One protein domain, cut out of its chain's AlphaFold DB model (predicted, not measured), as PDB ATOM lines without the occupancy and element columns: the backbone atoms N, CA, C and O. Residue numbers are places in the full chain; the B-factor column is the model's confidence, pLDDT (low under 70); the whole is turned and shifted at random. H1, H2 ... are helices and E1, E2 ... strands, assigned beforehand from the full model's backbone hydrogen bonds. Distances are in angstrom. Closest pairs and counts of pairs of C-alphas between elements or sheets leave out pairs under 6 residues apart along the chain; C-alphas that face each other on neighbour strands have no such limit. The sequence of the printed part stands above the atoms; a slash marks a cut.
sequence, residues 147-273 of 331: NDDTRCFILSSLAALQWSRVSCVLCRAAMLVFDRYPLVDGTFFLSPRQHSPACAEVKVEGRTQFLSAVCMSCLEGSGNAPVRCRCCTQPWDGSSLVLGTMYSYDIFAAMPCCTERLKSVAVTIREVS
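This is residues 147 to 273 of the 331 residues of an uncharacterized protein of Vespula pensylvanica (UniProt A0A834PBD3). With little regular structure, a strongly twisted antiparallel sheet, E3 E5 E4, has H1 over E4, the hairpin E1 and E2 beside E5, and long loops leading to distant H3. The printed part has 127 residues, 49 of them in three named helices and five strands, mixed in class. It is compact, radius of gyration of the C-alphas 14.2 A, spanning 39 by 32 by 25 A.

Find C-alpha 147 at (-2.787, 81.720, 124.429), where H1 begins, running 20.1 A to 160. E1 is residues 165 to 167, E2 174 to 176, E3 186 to 191, E4 200 to 204, E5 207 to 215, H2 216 to 219. H3, 259 to 263, ends at (-11.002, 48.896, 120.082).

Look at N 189 of E3 and O 212 of E5, 2.8 A apart. H1 is on the sheet; the closest C-alphas, Ser 157 and Val 202 of E4, are 6.9 A apart. H2 only grazes it. In H1 every O i to N i+4 pair is within hydrogen-bond range; in H3 0 of 1, but 2 of 2 O i to N i+3.

The printed part has no cut; H2 to H3 is a long link; residues 260 to 273 are under pLDDT 70.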
ATOM      1  N   ASN A 147      -3.695  82.161 125.502       58.56
ATOM      2  CA  ASN A 147      -2.787  81.720 124.429       58.56
ATOM      3  C   ASN A 147      -1.310  81.924 124.803       58.56
ATOM      4  O   ASN A 147      -0.432  81.169 124.367       58.56
ATOM      5  N   ASP A 148      -1.045  82.916 125.658       71.38
ATOM      6  CA  ASP A 148       0.304  83.244 126.106       71.38
ATOM      7  C   ASP A 148       0.823  82.246 127.148       71.38
ATOM      8  O   ASP A 148       1.983  81.844 127.075       71.38
ATOM      9  N   ASP A 149      -0.043  81.731 128.028       78.31
ATOM     10  CA  ASP A 149       0.305  80.656 128.973       78.31
ATOM     11  C   ASP A 149       0.778  79.393 128.243       78.31
ATOM     12  O   ASP A 149       1.794  78.789 128.595       78.31
ATOM     13  N   THR A 150       0.075  79.023 127.169       81.19
ATOM     14  CA  THR A 150       0.426  77.867 126.331       81.19
ATOM     15  C   THR A 150       1.769  78.078 125.631       81.19
ATOM     16  O   THR A 150       2.628  77.191 125.632       81.19
ATOM     17  N   ARG A 151       1.993  79.277 125.080       82.06
ATOM     18  CA  ARG A 151       3.268  79.659 124.460       82.06
ATOM     19  C   ARG A 151       4.409  79.605 125.468       82.06
ATOM     20  O   ARG A 151       5.441  78.991 125.197       82.06
ATOM     21  N   CYS A 152       4.219  80.221 126.630       83.00
ATOM     22  CA  CYS A 152       5.196  80.258 127.707       83.00
ATOM     23  C   CYS A 152       5.524  78.850 128.203       83.00
ATOM     24  O   CYS A 152       6.698  78.532 128.387       83.00
ATOM     25  N   PHE A 153       4.528  77.976 128.348       87.06
ATOM     26  CA  PHE A 153       4.730  76.574 128.703       87.06
ATOM     27  C   PHE A 153       5.610  75.834 127.681       87.06
ATOM     28  O   PHE A 153       6.593  75.192 128.060       87.06
ATOM     29  N   ILE A 154       5.316  75.958 126.383       88.12
ATOM     30  CA  ILE A 154       6.095  75.309 125.317       88.12
ATOM     31  C   ILE A 154       7.527  75.848 125.288       88.12
ATOM     32  O   ILE A 154       8.486  75.073 125.308       88.12
ATOM     33  N   LEU A 155       7.686  77.172 125.261       87.56
ATOM     34  CA  LEU A 155       8.996  77.810 125.157       87.56
ATOM     35  C   LEU A 155       9.850  77.569 126.405       87.56
ATOM     36  O   LEU A 155      11.040  77.301 126.271       87.56
ATOM     37  N   SER A 156       9.268  77.600 127.607       86.25
ATOM     38  CA  SER A 156       9.993  77.286 128.848       86.25
ATOM     39  C   SER A 156      10.432  75.823 128.898       86.25
ATOM     40  O   SER A 156      11.591  75.551 129.215       86.25
ATOM     41  N   SER A 157       9.560  74.891 128.499       88.88
ATOM     42  CA  SER A 157       9.883  73.462 128.424       88.88
ATOM     43  C   SER A 157      11.032  73.195 127.448       88.88
ATOM     44  O   SER A 157      11.995  72.506 127.777       88.88
ATOM     45  N   LEU A 158      10.981  73.793 126.255       87.38
ATOM     46  CA  LEU A 158      12.032  73.641 125.247       87.38
ATOM     47  C   LEU A 158      13.325  74.374 125.633       87.38
ATOM     48  O   LEU A 158      14.415  73.876 125.354       87.38
ATOM     49  N   ALA A 159      13.238  75.518 126.316       85.50
ATOM     50  CA  ALA A 159      14.401  76.245 126.818       85.50
ATOM     51  C   ALA A 159      15.125  75.474 127.926       85.50
ATOM     52  O   ALA A 159      16.356  75.446 127.936       85.50
ATOM     53  N   ALA A 160      14.391  74.803 128.821       85.56
ATOM     54  CA  ALA A 160      14.980  73.926 129.834       85.56
ATOM     55  C   ALA A 160      15.802  72.792 129.194       85.56
ATOM     56  O   ALA A 160      16.850  72.416 129.714       85.56
ATOM     57  N   LEU A 161      15.373  72.318 128.020       84.19
ATOM     58  CA  LEU A 161      16.090  71.328 127.212       84.19
ATOM     59  C   LEU A 161      17.154  71.940 126.280       84.19
ATOM     60  O   LEU A 161      17.895  71.200 125.637       84.19
ATOM     61  N   GLN A 162      17.252  73.272 126.197       84.00
ATOM     62  CA  GLN A 162      18.096  74.012 125.244       84.00
ATOM     63  C   GLN A 162      17.787  73.690 123.768       84.00
ATOM     64  O   GLN A 162      18.667  73.691 122.903       84.00
ATOM     65  N   TRP A 163      16.521  73.415 123.452       86.00
ATOM     66  CA  TRP A 163      16.084  73.038 122.110       86.00
ATOM     67  C   TRP A 163      15.552  74.244 121.335       86.00
ATOM     68  O   TRP A 163      14.434  74.689 121.551       86.00
ATOM     69  N   SER A 164      16.323  74.731 120.359       80.50
ATOM     70  CA  SER A 164      15.869  75.730 119.365       80.50
ATOM     71  C   SER A 164      15.187  75.106 118.140       80.50
ATOM     72  O   SER A 164      14.714  75.806 117.237       80.50
ATOM     73  N   ARG A 165      15.189  73.770 118.071       83.81
ATOM     74  CA  ARG A 165      14.641  72.974 116.975       83.81
ATOM     75  C   ARG A 165      13.939  71.756 117.541       83.81
ATOM     76  O   ARG A 165      14.425  71.156 118.493       83.81
ATOM     77  N   VAL A 166      12.853  71.363 116.896       89.56
ATOM     78  CA  VAL A 166      12.108  70.144 117.218       89.56
ATOM     79  C   VAL A 166      12.006  69.263 115.984       89.56
ATOM     80  O   VAL A 166      12.026  69.754 114.856       89.56
ATOM     81  N   SER A 167      11.921  67.950 116.176       89.56
ATOM     82  CA  SER A 167      11.802  67.007 115.063       89.56
ATOM     83  C   SER A 167      10.346  66.637 114.838       89.56
ATOM     84  O   SER A 167       9.625  66.332 115.786       89.56
ATOM     85  N   CYS A 168       9.910  66.617 113.579       88.94
ATOM     86  CA  CYS A 168       8.606  66.059 113.255       88.94
ATOM     87  C   CYS A 168       8.579  64.565 113.604       88.94
ATOM     88  O   CYS A 168       9.428  63.809 113.136       88.94
ATOM     89  N   VAL A 169       7.576  64.119 114.357       89.75
ATOM     90  CA  VAL A 169       7.455  62.710 114.778       89.75
ATOM     91  C   VAL A 169       7.208  61.726 113.628       89.75
ATOM     92  O   VAL A 169       7.333  60.527 113.827       89.75
ATOM     93  N   LEU A 170       6.863  62.215 112.430       85.94
ATOM     94  CA  LEU A 170       6.550  61.378 111.267       85.94
ATOM     95  C   LEU A 170       7.689  61.312 110.250       85.94
ATOM     96  O   LEU A 170       8.062  60.238 109.794       85.94
ATOM     97  N   CYS A 171       8.235  62.466 109.860       81.62
ATOM     98  CA  CYS A 171       9.279  62.539 108.834       81.62
ATOM     99  C   CYS A 171      10.670  62.848 109.394       81.62
ATOM    100  O   CYS A 171      11.633  62.892 108.626       81.62
ATOM    101  N   ARG A 172      10.778  63.099 110.707       86.75
ATOM    102  CA  ARG A 172      12.009  63.485 111.420       86.75
ATOM    103  C   ARG A 172      12.667  64.765 110.904       86.75
ATOM    104  O   ARG A 172      13.799  65.066 111.267       86.75
ATOM    105  N   ALA A 173      11.967  65.538 110.072       82.44
ATOM    106  CA  ALA A 173      12.449  66.832 109.619       82.44
ATOM    107  C   ALA A 173      12.591  67.780 110.816       82.44
ATOM    108  O   ALA A 173      11.678  67.896 111.637       82.44
ATOM    109  N   ALA A 174      13.739  68.453 110.901       81.69
ATOM    110  CA  ALA A 174      14.009  69.438 111.935       81.69
ATOM    111  C   ALA A 174      13.295  70.758 111.612       81.69
ATOM    112  O   ALA A 174      13.576  71.391 110.593       81.69
ATOM    113  N   MET A 175      12.421  71.192 112.510       83.00
ATOM    114  CA  MET A 175      11.655  72.434 112.434       83.00
ATOM    115  C   MET A 175      12.227  73.455 113.411       83.00
ATOM    116  O   MET A 175      12.687  73.095 114.495       83.00
ATOM    117  N   LEU A 176      12.238  74.726 113.014       80.94
ATOM    118  CA  LEU A 176      12.635  75.821 113.896       80.94
ATOM    119  C   LEU A 176      11.501  76.131 114.872       80.94
ATOM    120  O   LEU A 176      10.337  76.051 114.489       80.94
ATOM    121  N   VAL A 177      11.868  76.495 116.101       80.25
ATOM    122  CA  VAL A 177      10.923  76.998 117.098       80.25
ATOM    123  C   VAL A 177      10.999  78.521 117.124       80.25
ATOM    124  O   VAL A 177      12.087  79.092 117.272       80.25
ATOM    125  N   PHE A 178       9.851  79.161 116.949       76.56
ATOM    126  CA  PHE A 178       9.692  80.608 116.930       76.56
ATOM    127  C   PHE A 178       9.209  81.117 118.286       76.56
ATOM    128  O   PHE A 178       8.511  80.421 119.017       76.56
ATOM    129  N   ASP A 179       9.589  82.347 118.615       74.75
ATOM    130  CA  ASP A 179       9.167  83.035 119.840       74.75
ATOM    131  C   ASP A 179       7.715  83.535 119.787       74.75
ATOM    132  O   ASP A 179       7.119  83.825 120.826       74.75
ATOM    133  N   ARG A 180       7.136  83.621 118.587       71.25
ATOM    134  CA  ARG A 180       5.757  84.032 118.321       71.25
ATOM    135  C   ARG A 180       5.026  82.993 117.493       71.25
ATOM    136  O   ARG A 180       5.645  82.237 116.748       71.25
ATOM    137  N   TYR A 181       3.703  82.986 117.615       63.44
ATOM    138  CA  TYR A 181       2.862  82.113 116.814       63.44
ATOM    139  C   TYR A 181       2.995  82.411 115.308       63.44
ATOM    140  O   TYR A 181       3.124  83.576 114.920       63.44
ATOM    141  N   PRO A 182       2.936  81.381 114.445       71.50
ATOM    142  CA  PRO A 182       2.948  79.952 114.779       71.50
ATOM    143  C   PRO A 182       4.312  79.529 115.355       71.50
ATOM    144  O   PRO A 182       5.339  79.893 114.800       71.50
ATOM    145  N   LEU A 183       4.342  78.749 116.447       77.56
ATOM    146  CA  LEU A 183       5.610  78.401 117.122       77.56
ATOM    147  C   LEU A 183       6.491  77.443 116.313       77.56
ATOM    148  O   LEU A 183       7.691  77.372 116.546       77.56
ATOM    149  N   VAL A 184       5.903  76.706 115.375       83.81
ATOM    150  CA  VAL A 184       6.585  75.818 114.426       83.81
ATOM    151  C   VAL A 184       5.829  75.833 113.102       83.81
ATOM    152  O   VAL A 184       4.633  76.124 113.070       83.81
ATOM    153  N   ASP A 185       6.498  75.425 112.023       80.31
ATOM    154  CA  ASP A 185       5.889  75.188 110.705       80.31
ATOM    155  C   ASP A 185       5.057  73.887 110.705       80.31
ATOM    156  O   ASP A 185       5.355  72.911 110.009       80.31
ATOM    157  N   GLY A 186       4.036  73.844 111.561       86.25
ATOM    158  CA  GLY A 186       3.289  72.645 111.910       86.25
ATOM    159  C   GLY A 186       2.372  72.857 113.113       86.25
ATOM    160  O   GLY A 186       1.872  73.956 113.339       86.25
ATOM    161  N   THR A 187       2.160  71.804 113.898       87.69
ATOM    162  CA  THR A 187       1.405  71.859 115.160       87.69
ATOM    163  C   THR A 187       2.142  71.100 116.258       87.69
ATOM    164  O   THR A 187       2.841  70.115 115.982       87.69
ATOM    165  N   PHE A 188       1.982  71.560 117.497       91.81
ATOM    166  CA  PHE A 188       2.396  70.823 118.682       91.81
ATOM    167  C   PHE A 188       1.232  70.010 119.241       91.81
ATOM    168  O   PHE A 188       0.069  70.388 119.126       91.81
ATOM    169  N   PHE A 189       1.542  68.906 119.904       91.81
ATOM    170  CA  PHE A 189       0.560  68.163 120.673       91.81
ATOM    171  C   PHE A 189       1.203  67.463 121.867       91.81
ATOM    172  O   PHE A 189       2.382  67.102 121.833       91.81
ATOM    173  N   LEU A 190       0.418  67.260 122.918       91.50
ATOM    174  CA  LEU A 190       0.789  66.452 124.070       91.50
ATOM    175  C   LEU A 190       0.269  65.030 123.890       91.50
ATOM    176  O   LEU A 190      -0.886  64.815 123.532       91.50
ATOM    177  N   SER A 191       1.122  64.045 124.150       88.00
ATOM    178  CA  SER A 191       0.717  62.641 124.176       88.00
ATOM    179  C   SER A 191       1.208  61.960 125.450       88.00
ATOM    180  O   SER A 191       2.345  62.191 125.856       88.00
ATOM    181  N   PRO A 192       0.417  61.061 126.062       86.00
ATOM    182  CA  PRO A 192       0.915  60.188 127.125       86.00
ATOM    183  C   PRO A 192       1.932  59.154 126.609       86.00
ATOM    184  O   PRO A 192       2.553  58.451 127.400       86.00
ATOM    185  N   ARG A 193       2.095  59.020 125.285       84.25
ATOM    186  CA  ARG A 193       3.004  58.065 124.650       84.25
ATOM    187  C   ARG A 193       4.144  58.793 123.958       84.25
ATOM    188  O   ARG A 193       3.945  59.752 123.217       84.25
ATOM    189  N   GLN A 194       5.349  58.277 124.151       87.12
ATOM    190  CA  GLN A 194       6.522  58.771 123.453       87.12
ATOM    191  C   GLN A 194       6.538  58.226 122.022       87.12
ATOM    192  O   GLN A 194       6.872  57.067 121.786       87.12
ATOM    193  N   HIS A 195       6.157  59.062 121.054       84.69
ATOM    194  CA  HIS A 195       6.171  58.692 119.631       84.69
ATOM    195  C   HIS A 195       7.579  58.677 119.030       84.69
ATOM    196  O   HIS A 195       7.826  57.994 118.040       84.69
ATOM    197  N   SER A 196       8.506  59.431 119.619       84.81
ATOM    198  CA  SER A 196       9.899  59.520 119.190       84.81
ATOM    199  C   SER A 196      10.804  59.819 120.388       84.81
ATOM    200  O   SER A 196      10.399  60.574 121.276       84.81
ATOM    201  N   PRO A 197      12.053  59.314 120.414       81.62
ATOM    202  CA  PRO A 197      13.032  59.708 121.428       81.62
ATOM    203  C   PRO A 197      13.354  61.213 121.394       81.62
ATOM    204  O   PRO A 197      13.865  61.748 122.369       81.62
ATOM    205  N   ALA A 198      13.037  61.904 120.292       82.44
ATOM    206  CA  ALA A 198      13.205  63.350 120.146       82.44
ATOM    207  C   ALA A 198      12.002  64.176 120.656       82.44
ATOM    208  O   ALA A 198      11.947  65.380 120.403       82.44
ATOM    209  N   CYS A 199      11.020  63.555 121.319       89.12
ATOM    210  CA  CYS A 199       9.930  64.269 121.987       89.12
ATOM    211  C   CYS A 199      10.397  64.820 123.341       89.12
ATOM    212  O   CYS A 199      11.131  64.149 124.065       89.12
ATOM    213  N   ALA A 200       9.941  66.019 123.695       88.75
ATOM    214  CA  ALA A 200      10.268  66.634 124.976       88.75
ATOM    215  C   ALA A 200       9.356  66.067 126.073       88.75
ATOM    216  O   ALA A 200       8.135  66.178 125.978       88.75
ATOM    217  N   GLU A 201       9.932  65.459 127.108       92.81
ATOM    218  CA  GLU A 201       9.174  65.032 128.285       92.81
ATOM    219  C   GLU A 201       8.807  66.254 129.136       92.81
ATOM    220  O   GLU A 201       9.665  67.055 129.507       92.81
ATOM    221  N   VAL A 202       7.519  66.402 129.434       90.38
ATOM    222  CA  VAL A 202       6.959  67.522 130.190       90.38
ATOM    223  C   VAL A 202       5.979  67.010 131.241       90.38
ATOM    224  O   VAL A 202       5.295  66.005 131.046       90.38
ATOM    225  N   LYS A 203       5.887  67.708 132.376       87.44
ATOM    226  CA  LYS A 203       4.890  67.417 133.413       87.44
ATOM    227  C   LYS A 203       3.752  68.420 133.313       87.44
ATOM    228  O   LYS A 203       3.964  69.609 133.520       87.44
ATOM    229  N   VAL A 204       2.554  67.927 133.025       83.88
ATOM    230  CA  VAL A 204       1.329  68.730 132.931       83.88
ATOM    231  C   VAL A 204       0.322  68.139 133.907       83.88
ATOM    232  O   VAL A 204       0.053  66.940 133.855       83.88
ATOM    233  N   GLU A 205      -0.177  68.958 134.837       82.44
ATOM    234  CA  GLU A 205      -1.149  68.544 135.869       82.44
ATOM    235  C   GLU A 205      -0.692  67.319 136.694       82.44
ATOM    236  O   GLU A 205      -1.472  66.437 137.046       82.44
ATOM    237  N   GLY A 206       0.613  67.226 136.970       81.75
ATOM    238  CA  GLY A 206       1.203  66.115 137.727       81.75
ATOM    239  C   GLY A 206       1.379  64.814 136.936       81.75
ATOM    240  O   GLY A 206       1.886  63.840 137.488       81.75
ATOM    241  N   ARG A 207       1.021  64.788 135.645       85.69
ATOM    242  CA  ARG A 207       1.219  63.638 134.752       85.69
ATOM    243  C   ARG A 207       2.376  63.889 133.794       85.69
ATOM    244  O   ARG A 207       2.522  64.989 133.262       85.69
ATOM    245  N   THR A 208       3.190  62.864 133.563       88.88
ATOM    246  CA  THR A 208       4.228  62.888 132.529       88.88
ATOM    247  C   THR A 208       3.584  62.731 131.155       88.88
ATOM    248  O   THR A 208       2.782  61.828 130.916       88.88
ATOM    249  N   GLN A 209       3.899  63.658 130.258       92.44
ATOM    250  CA  GLN A 209       3.439  63.680 128.875       92.44
ATOM    251  C   GLN A 209       4.606  64.056 127.962       92.44
ATOM    252  O   GLN A 209       5.617  64.600 128.399       92.44
ATOM    253  N   PHE A 210       4.464  63.779 126.674       92.69
ATOM    254  CA  PHE A 210       5.480  64.037 125.666       92.69
ATOM    255  C   PHE A 210       4.992  65.118 124.708       92.69
ATOM    256  O   PHE A 210       4.074  64.895 123.912       92.69
ATOM    257  N   LEU A 211       5.639  66.281 124.763       93.31
ATOM    258  CA  LEU A 211       5.460  67.357 123.804       93.31
ATOM    259  C   LEU A 211       6.076  66.940 122.467       93.31
ATOM    260  O   LEU A 211       7.286  66.731 122.330       93.31
ATOM    261  N   SER A 212       5.201  66.803 121.482       93.19
ATOM    262  CA  SER A 212       5.479  66.256 120.162       93.19
ATOM    263  C   SER A 212       5.076  67.258 119.086       93.19
ATOM    264  O   SER A 212       4.180  68.071 119.297       93.19
ATOM    265  N   ALA A 213       5.719  67.203 117.918       91.50
ATOM    266  CA  ALA A 213       5.429  68.118 116.816       91.50
ATOM    267  C   ALA A 213       5.207  67.374 115.495       91.50
ATOM    268  O   ALA A 213       5.901  66.400 115.185       91.50
ATOM    269  N   VAL A 214       4.275  67.866 114.676       89.56
ATOM    270  CA  VAL A 214       4.069  67.407 113.293       89.56
ATOM    271  C   VAL A 214       4.247  68.578 112.341       89.56
ATOM    272  O   VAL A 214       3.637  69.621 112.544       89.56
ATOM    273  N   CYS A 215       5.068  68.406 111.301       84.75
ATOM    274  CA  CYS A 215       5.264  69.435 110.281       84.75
ATOM    275  C   CYS A 215       4.037  69.598 109.381       84.75
ATOM    276  O   CYS A 215       3.277  68.649 109.172       84.75
ATOM    277  N   MET A 216       3.907  70.780 108.780       82.81
ATOM    278  CA  MET A 216       2.846  71.114 107.829       82.81
ATOM    279  C   MET A 216       2.714  70.067 106.712       82.81
ATOM    280  O   MET A 216       1.622  69.559 106.479       82.81
ATOM    281  N   SER A 217       3.823  69.632 106.104       78.31
ATOM    282  CA  SER A 217       3.781  68.639 105.018       78.31
ATOM    283  C   SER A 217       3.223  67.280 105.455       78.31
ATOM    284  O   SER A 217       2.579  66.579 104.678       78.31
ATOM    285  N   CYS A 218       3.464  66.869 106.702       81.12
ATOM    286  CA  CYS A 218       2.910  65.622 107.225       81.12
ATOM    287  C   CYS A 218       1.436  65.754 107.618       81.12
ATOM    288  O   CYS A 218       0.705  64.777 107.477       81.12
ATOM    289  N   LEU A 219       1.000  66.932 108.077       79.94
ATOM    290  CA  LEU A 219      -0.412  67.220 108.361       79.94
ATOM    291  C   LEU A 219      -1.259  67.205 107.087       79.94
ATOM    292  O   LEU A 219      -2.359  66.665 107.082       79.94
ATOM    293  N   GLU A 220      -0.715  67.739 105.996       73.56
ATOM    294  CA  GLU A 220      -1.377  67.803 104.689       73.56
ATOM    295  C   GLU A 220      -1.328  66.482 103.907       73.56
ATOM    296  O   GLU A 220      -1.829  66.403 102.786       73.56
ATOM    297  N   GLY A 221      -0.664  65.449 104.436       69.56
ATOM    298  CA  GLY A 221      -0.441  64.198 103.708       69.56
ATOM    299  C   GLY A 221       0.461  64.342 102.471       69.56
ATOM    300  O   GLY A 221       0.575  63.398 101.693       69.56
ATOM    301  N   SER A 222       1.118  65.495 102.295       63.31
ATOM    302  CA  SER A 222       2.034  65.811 101.189       63.31
ATOM    303  C   SER A 222       3.478  65.355 101.445       63.31
ATOM    304  O   SER A 222       4.343  65.461 100.576       63.31
ATOM    305  N   GLY A 223       3.762  64.828 102.638       60.34
ATOM    306  CA  GLY A 223       5.056  64.249 102.980       60.34
ATOM    307  C   GLY A 223       5.394  62.999 102.155       60.34
ATOM    308  O   GLY A 223       4.524  62.225 101.768       60.34
ATOM    309  N   ASN A 224       6.694  62.742 101.969       56.03
ATOM    310  CA  ASN A 224       7.221  61.586 101.218       56.03
ATOM    311  C   ASN A 224       6.794  60.198 101.760       56.03
ATOM    312  O   ASN A 224       7.090  59.187 101.129       56.03
ATOM    313  N   ALA A 225       6.143  60.134 102.924       62.38
ATOM    314  CA  ALA A 225       5.642  58.912 103.542       62.38
ATOM    315  C   ALA A 225       4.279  59.193 104.205       62.38
ATOM    316  O   ALA A 225       4.252  59.730 105.317       62.38
ATOM    317  N   PRO A 226       3.146  58.868 103.553       66.81
ATOM    318  CA  PRO A 226       1.835  59.060 104.155       66.81
ATOM    319  C   PRO A 226       1.669  58.103 105.336       66.81
ATOM    320  O   PRO A 226       1.841  56.889 105.201       66.81
ATOM    321  N   VAL A 227       1.314  58.653 106.494       75.31
ATOM    322  CA  VAL A 227       0.938  57.863 107.668       75.31
ATOM    323  C   VAL A 227      -0.330  57.098 107.346       75.31
ATOM    324  O   VAL A 227      -1.274  57.670 106.816       75.31
ATOM    325  N   ARG A 228      -0.364  55.806 107.666       79.12
ATOM    326  CA  ARG A 228      -1.530  54.955 107.417       79.12
ATOM    327  C   ARG A 228      -1.962  54.245 108.680       79.12
ATOM    328  O   ARG A 228      -1.141  53.865 109.515       79.12
ATOM    329  N   CYS A 229      -3.264  54.027 108.791       77.50
ATOM    330  CA  CYS A 229      -3.810  53.170 109.825       77.50
ATOM    331  C   CYS A 229      -3.312  51.733 109.656       77.50
ATOM    332  O   CYS A 229      -3.347  51.188 108.555       77.50
ATOM    333  N   ARG A 230      -2.923  51.083 110.754       77.19
ATOM    334  CA  ARG A 230      -2.542  49.665 110.732       77.19
ATOM    335  C   ARG A 230      -3.721  48.730 110.430       77.19
ATOM    336  O   ARG A 230      -3.493  47.677 109.853       77.19
ATOM    337  N   CYS A 231      -4.941  49.112 110.809       80.50
ATOM    338  CA  CYS A 231      -6.129  48.269 110.667       80.50
ATOM    339  C   CYS A 231      -6.760  48.405 109.274       80.50
ATOM    340  O   CYS A 231      -6.871  47.428 108.548       80.50
ATOM    341  N   CYS A 232      -7.113  49.626 108.852       80.81
ATOM    342  CA  CYS A 232      -7.799  49.846 107.570       80.81
ATOM    343  C   CYS A 232      -6.904  50.389 106.448       80.81
ATOM    344  O   CYS A 232      -7.397  50.638 105.352       80.81
ATOM    345  N   THR A 233      -5.607  50.622 106.689       80.81
ATOM    346  CA  THR A 233      -4.635  51.191 105.723       80.81
ATOM    347  C   THR A 233      -4.964  52.582 105.167       80.81
ATOM    348  O   THR A 233      -4.178  53.136 104.384       80.81
ATOM    349  N   GLN A 234      -6.073  53.188 105.612       79.31
ATOM    350  CA  GLN A 234      -6.435  54.546 105.228       79.31
ATOM    351  C   GLN A 234      -5.322  55.521 105.614       79.31
ATOM    352  O   GLN A 234      -4.756  55.397 106.711       79.31
ATOM    353  N   PRO A 235      -4.996  56.472 104.720       77.88
ATOM    354  CA  PRO A 235      -4.075  57.540 105.052       77.88
ATOM    355  C   PRO A 235      -4.659  58.367 106.200       77.88
ATOM    356  O   PRO A 235      -5.859  58.633 106.242       77.88
ATOM    357  N   TRP A 236      -3.811  58.739 107.150       80.44
ATOM    358  CA  TRP A 236      -4.168  59.712 108.165       80.44
ATOM    359  C   TRP A 236      -4.206  61.095 107.522       80.44
ATOM    360  O   TRP A 236      -3.258  61.487 106.842       80.44
ATOM    361  N   ASP A 237      -5.307  61.801 107.749       73.25
ATOM    362  CA  ASP A 237      -5.515  63.171 107.311       73.25
ATOM    363  C   ASP A 237      -5.493  64.085 108.543       73.25
ATOM    364  O   ASP A 237      -6.328  63.955 109.442       73.25
ATOM    365  N   GLY A 238      -4.494  64.965 108.596       74.06
ATOM    366  CA  GLY A 238      -4.326  65.970 109.640       74.06
ATOM    367  C   GLY A 238      -4.852  67.349 109.236       74.06
ATOM    368  O   GLY A 238      -4.669  68.297 109.994       74.06
ATOM    369  N   SER A 239      -5.495  67.485 108.070       69.00
ATOM    370  CA  SER A 239      -5.930  68.766 107.488       69.00
ATOM    371  C   SER A 239      -6.962  69.531 108.322       69.00
ATOM    372  O   SER A 239      -7.133  70.738 108.144       69.00
ATOM    373  N   SER A 240      -7.654  68.850 109.241       73.00
ATOM    374  CA  SER A 240      -8.598  69.459 110.182       73.00
ATOM    375  C   SER A 240      -7.923  70.131 111.378       73.00
ATOM    376  O   SER A 240      -8.591  70.857 112.113       73.00
ATOM    377  N   LEU A 241      -6.632  69.870 111.606       78.31
ATOM    378  CA  LEU A 241      -5.871  70.472 112.693       78.31
ATOM    379  C   LEU A 241      -5.450  71.893 112.310       78.31
ATOM    380  O   LEU A 241      -5.042  72.174 111.184       78.31
ATOM    381  N   VAL A 242      -5.556  72.793 113.279       73.69
ATOM    382  CA  VAL A 242      -5.158  74.188 113.157       73.69
ATOM    383  C   VAL A 242      -3.639  74.258 113.258       73.69
ATOM    384  O   VAL A 242      -3.018  73.666 114.139       73.69
ATOM    385  N   LEU A 243      -3.028  74.977 112.327       76.62
ATOM    386  CA  LEU A 243      -1.587  75.168 112.295       76.62
ATOM    387  C   LEU A 243      -1.167  76.245 113.285       76.62
ATOM    388  O   LEU A 243      -1.884  77.220 113.514       76.62
ATOM    389  N   GLY A 244       0.024  76.073 113.849       68.25
ATOM    390  CA  GLY A 244       0.584  76.995 114.826       68.25
ATOM    391  C   GLY A 244       0.023  76.850 116.234       68.25
ATOM    392  O   GLY A 244       0.546  77.498 117.130       68.25
ATOM    393  N   THR A 245      -0.982  76.005 116.454       74.06
ATOM    394  CA  THR A 245      -1.547  75.760 117.784       74.06
ATOM    395  C   THR A 245      -0.862  74.586 118.479       74.06
ATOM    396  O   THR A 245      -0.062  73.852 117.884       74.06
ATOM    397  N   MET A 246      -1.193  74.412 119.759       84.50
ATOM    398  CA  MET A 246      -0.868  73.220 120.532       84.50
ATOM    399  C   MET A 246      -2.149  72.494 120.939       84.50
ATOM    400  O   MET A 246      -3.077  73.107 121.461       84.50
ATOM    401  N   TYR A 247      -2.168  71.175 120.768       86.38
ATOM    402  CA  TYR A 247      -3.224  70.303 121.270       86.38
ATOM    403  C   TYR A 247      -2.822  69.644 122.591       86.38
ATOM    404  O   TYR A 247      -1.735  69.087 122.716       86.38
ATOM    405  N   SER A 248      -3.713  69.642 123.581       85.50
ATOM    406  CA  SER A 248      -3.497  68.969 124.873       85.50
ATOM    407  C   SER A 248      -3.809  67.464 124.848       85.50
ATOM    408  O   SER A 248      -3.931  66.833 125.895       85.50
ATOM    409  N   TYR A 249      -3.959  66.882 123.658       85.00
ATOM    410  CA  TYR A 249      -4.310  65.482 123.456       85.00
ATOM    411  C   TYR A 249      -3.533  64.872 122.290       85.00
ATOM    412  O   TYR A 249      -3.057  65.569 121.391       85.00
ATOM    413  N   ASP A 250      -3.459  63.541 122.278       85.25
ATOM    414  CA  ASP A 250      -2.806  62.801 121.206       85.25
ATOM    415  C   ASP A 250      -3.645  62.866 119.922       85.25
ATOM    416  O   ASP A 250      -4.682  62.208 119.792       85.25
ATOM    417  N   ILE A 251      -3.178  63.655 118.954       84.69
ATOM    418  CA  ILE A 251      -3.855  63.872 117.669       84.69
ATOM    419  C   ILE A 251      -3.964  62.597 116.818       84.69
ATOM    420  O   ILE A 251      -4.852  62.488 115.969       84.69
ATOM    421  N   PHE A 252      -3.098  61.604 117.041       82.88
ATOM    422  CA  PHE A 252      -3.203  60.311 116.378       82.88
ATOM    423  C   PHE A 252      -4.233  59.417 117.064       82.88
ATOM    424  O   PHE A 252      -4.880  58.618 116.392       82.88
ATOM    425  N   ALA A 253      -4.429  59.522 118.374       77.38
ATOM    426  CA  ALA A 253      -5.496  58.788 119.050       77.38
ATOM    427  C   ALA A 253      -6.882  59.401 118.774       77.38
ATOM    428  O   ALA A 253      -7.847  58.667 118.572       77.38
ATOM    429  N   ALA A 254      -6.966  60.733 118.706       74.69
ATOM    430  CA  ALA A 254      -8.220  61.481 118.597       74.69
ATOM    431  C   ALA A 254      -8.915  61.396 117.224       74.69
ATOM    432  O   ALA A 254     -10.090  61.735 117.115       74.69
ATOM    433  N   MET A 255      -8.217  60.926 116.185       69.94
ATOM    434  CA  MET A 255      -8.738  60.828 114.813       69.94
ATOM    435  C   MET A 255      -8.846  59.356 114.367       69.94
ATOM    436  O   MET A 255      -7.996  58.866 113.606       69.94
ATOM    437  N   PRO A 256      -9.851  58.599 114.856       69.25
ATOM    438  CA  PRO A 256     -10.060  57.215 114.462       69.25
ATOM    439  C   PRO A 256     -10.620  57.136 113.037       69.25
ATOM    440  O   PRO A 256     -11.570  57.816 112.675       69.25
ATOM    441  N   CYS A 257     -10.048  56.254 112.225       74.69
ATOM    442  CA  CYS A 257     -10.441  56.035 110.828       74.69
ATOM    443  C   CYS A 257     -11.218  54.721 110.613       74.69
ATOM    444  O   CYS A 257     -11.675  54.447 109.510       74.69
ATOM    445  N   CYS A 258     -11.337  53.866 111.637       73.50
ATOM    446  CA  CYS A 258     -12.124  52.632 111.582       73.50
ATOM    447  C   CYS A 258     -12.535  52.152 112.983       73.50
ATOM    448  O   CYS A 258     -11.934  52.529 113.990       73.50
ATOM    449  N   THR A 259     -13.539  51.276 113.039       73.31
ATOM    450  CA  THR A 259     -14.080  50.706 114.284       73.31
ATOM    451  C   THR A 259     -13.093  49.794 115.010       73.31
ATOM    452  O   THR A 259     -13.114  49.729 116.233       73.31
ATOM    453  N   GLU A 260     -12.177  49.135 114.297       66.44
ATOM    454  CA  GLU A 260     -11.085  48.373 114.922       66.44
ATOM    455  C   GLU A 260     -10.100  49.274 115.669       66.44
ATOM    456  O   GLU A 260      -9.622  48.906 116.739       66.44
ATOM    457  N   ARG A 261      -9.850  50.490 115.169       66.94
ATOM    458  CA  ARG A 261      -8.978  51.466 115.836       66.94
ATOM    459  C   ARG A 261      -9.595  52.015 117.123       66.94
ATOM    460  O   ARG A 261      -8.854  52.366 118.030       66.94
ATOM    461  N   LEU A 262     -10.926  52.030 117.228       63.47
ATOM    462  CA  LEU A 262     -11.633  52.364 118.471       63.47
ATOM    463  C   LEU A 262     -11.471  51.278 119.550       63.47
ATOM    464  O   LEU A 262     -11.614  51.574 120.731       63.47
ATOM    465  N   LYS A 263     -11.161  50.033 119.159       58.50
ATOM    466  CA  LYS A 263     -11.002  48.896 120.082       58.50
ATOM    467  C   LYS A 263      -9.578  48.756 120.635       58.50
ATOM    468  O   LYS A 263      -9.395  48.105 121.656       58.50
ATOM    469  N   SER A 264      -8.571  49.349 119.988       44.62
ATOM    470  CA  SER A 264      -7.159  49.223 120.373       44.62
ATOM    471  C   SER A 264      -6.540  50.575 120.758       44.62
ATOM    472  O   SER A 264      -6.239  51.392 119.889       44.62
ATOM    473  N   VAL A 265      -6.252  50.782 122.047       42.88
ATOM    474  CA  VAL A 265      -5.561  51.985 122.574       42.88
ATOM    475  C   VAL A 265      -4.068  52.039 122.168       42.88
ATOM    476  O   VAL A 265      -3.401  53.067 122.286       42.88
ATOM    477  N   ALA A 266      -3.520  50.958 121.604       39.91
ATOM    478  CA  ALA A 266      -2.119  50.857 121.195       39.91
ATOM    479  C   ALA A 266      -1.913  51.167 119.698       39.91
ATOM    480  O   ALA A 266      -1.715  50.283 118.866       39.91
ATOM    481  N   VAL A 267      -1.915  52.448 119.325       43.66
ATOM    482  CA  VAL A 267      -1.511  52.868 117.972       43.66
ATOM    483  C   VAL A 267       0.011  52.729 117.806       43.66
ATOM    484  O   VAL A 267       0.775  53.320 118.561       43.66
ATOM    485  N   THR A 268       0.469  51.965 116.816       42.31
ATOM    486  CA  THR A 268       1.846  52.056 116.295       42.31
ATOM    487  C   THR A 268       1.731  52.558 114.863       42.31
ATOM    488  O   THR A 268       1.253  51.826 113.995       42.31
ATOM    489  N   ILE A 269       2.085  53.821 114.625       51.06
ATOM    490  CA  ILE A 269       2.177  54.369 113.269       51.06
ATOM    491  C   ILE A 269       3.436  53.789 112.631       51.06
ATOM    492  O   ILE A 269       4.520  53.884 113.200       51.06
ATOM    493  N   ARG A 270       3.305  53.164 111.456       43.88
ATOM    494  CA  ARG A 270       4.476  52.802 110.652       43.88
ATOM    495  C   ARG A 270       4.959  54.038 109.899       43.88
ATOM    496  O   ARG A 270       4.228  54.569 109.066       43.88
ATOM    497  N   GLU A 271       6.198  54.446 110.154       40.88
ATOM    498  CA  GLU A 271       6.968  55.219 109.180       40.88
ATOM    499  C   GLU A 271       7.231  54.320 107.959       40.88
ATOM    500  O   GLU A 271       7.663  53.173 108.104       40.88
ATOM    501  N   VAL A 272       6.981  54.817 106.747       39.06
ATOM    502  CA  VAL A 272       7.469  54.151 105.534       39.06
ATOM    503  C   VAL A 272       8.929  54.559 105.371       39.06
ATOM    504  O   VAL A 272       9.227  55.697 105.004       39.06
ATOM    505  N   SER A 273       9.856  53.655 105.691       30.38
ATOM    506  CA  SER A 273      11.277  53.849 105.414       30.38
ATOM    507  C   SER A 273      11.493  54.056 103.909       30.38
ATOM    508  O   SER A 273      10.981  53.312 103.074       30.38
TER     509      SER A 273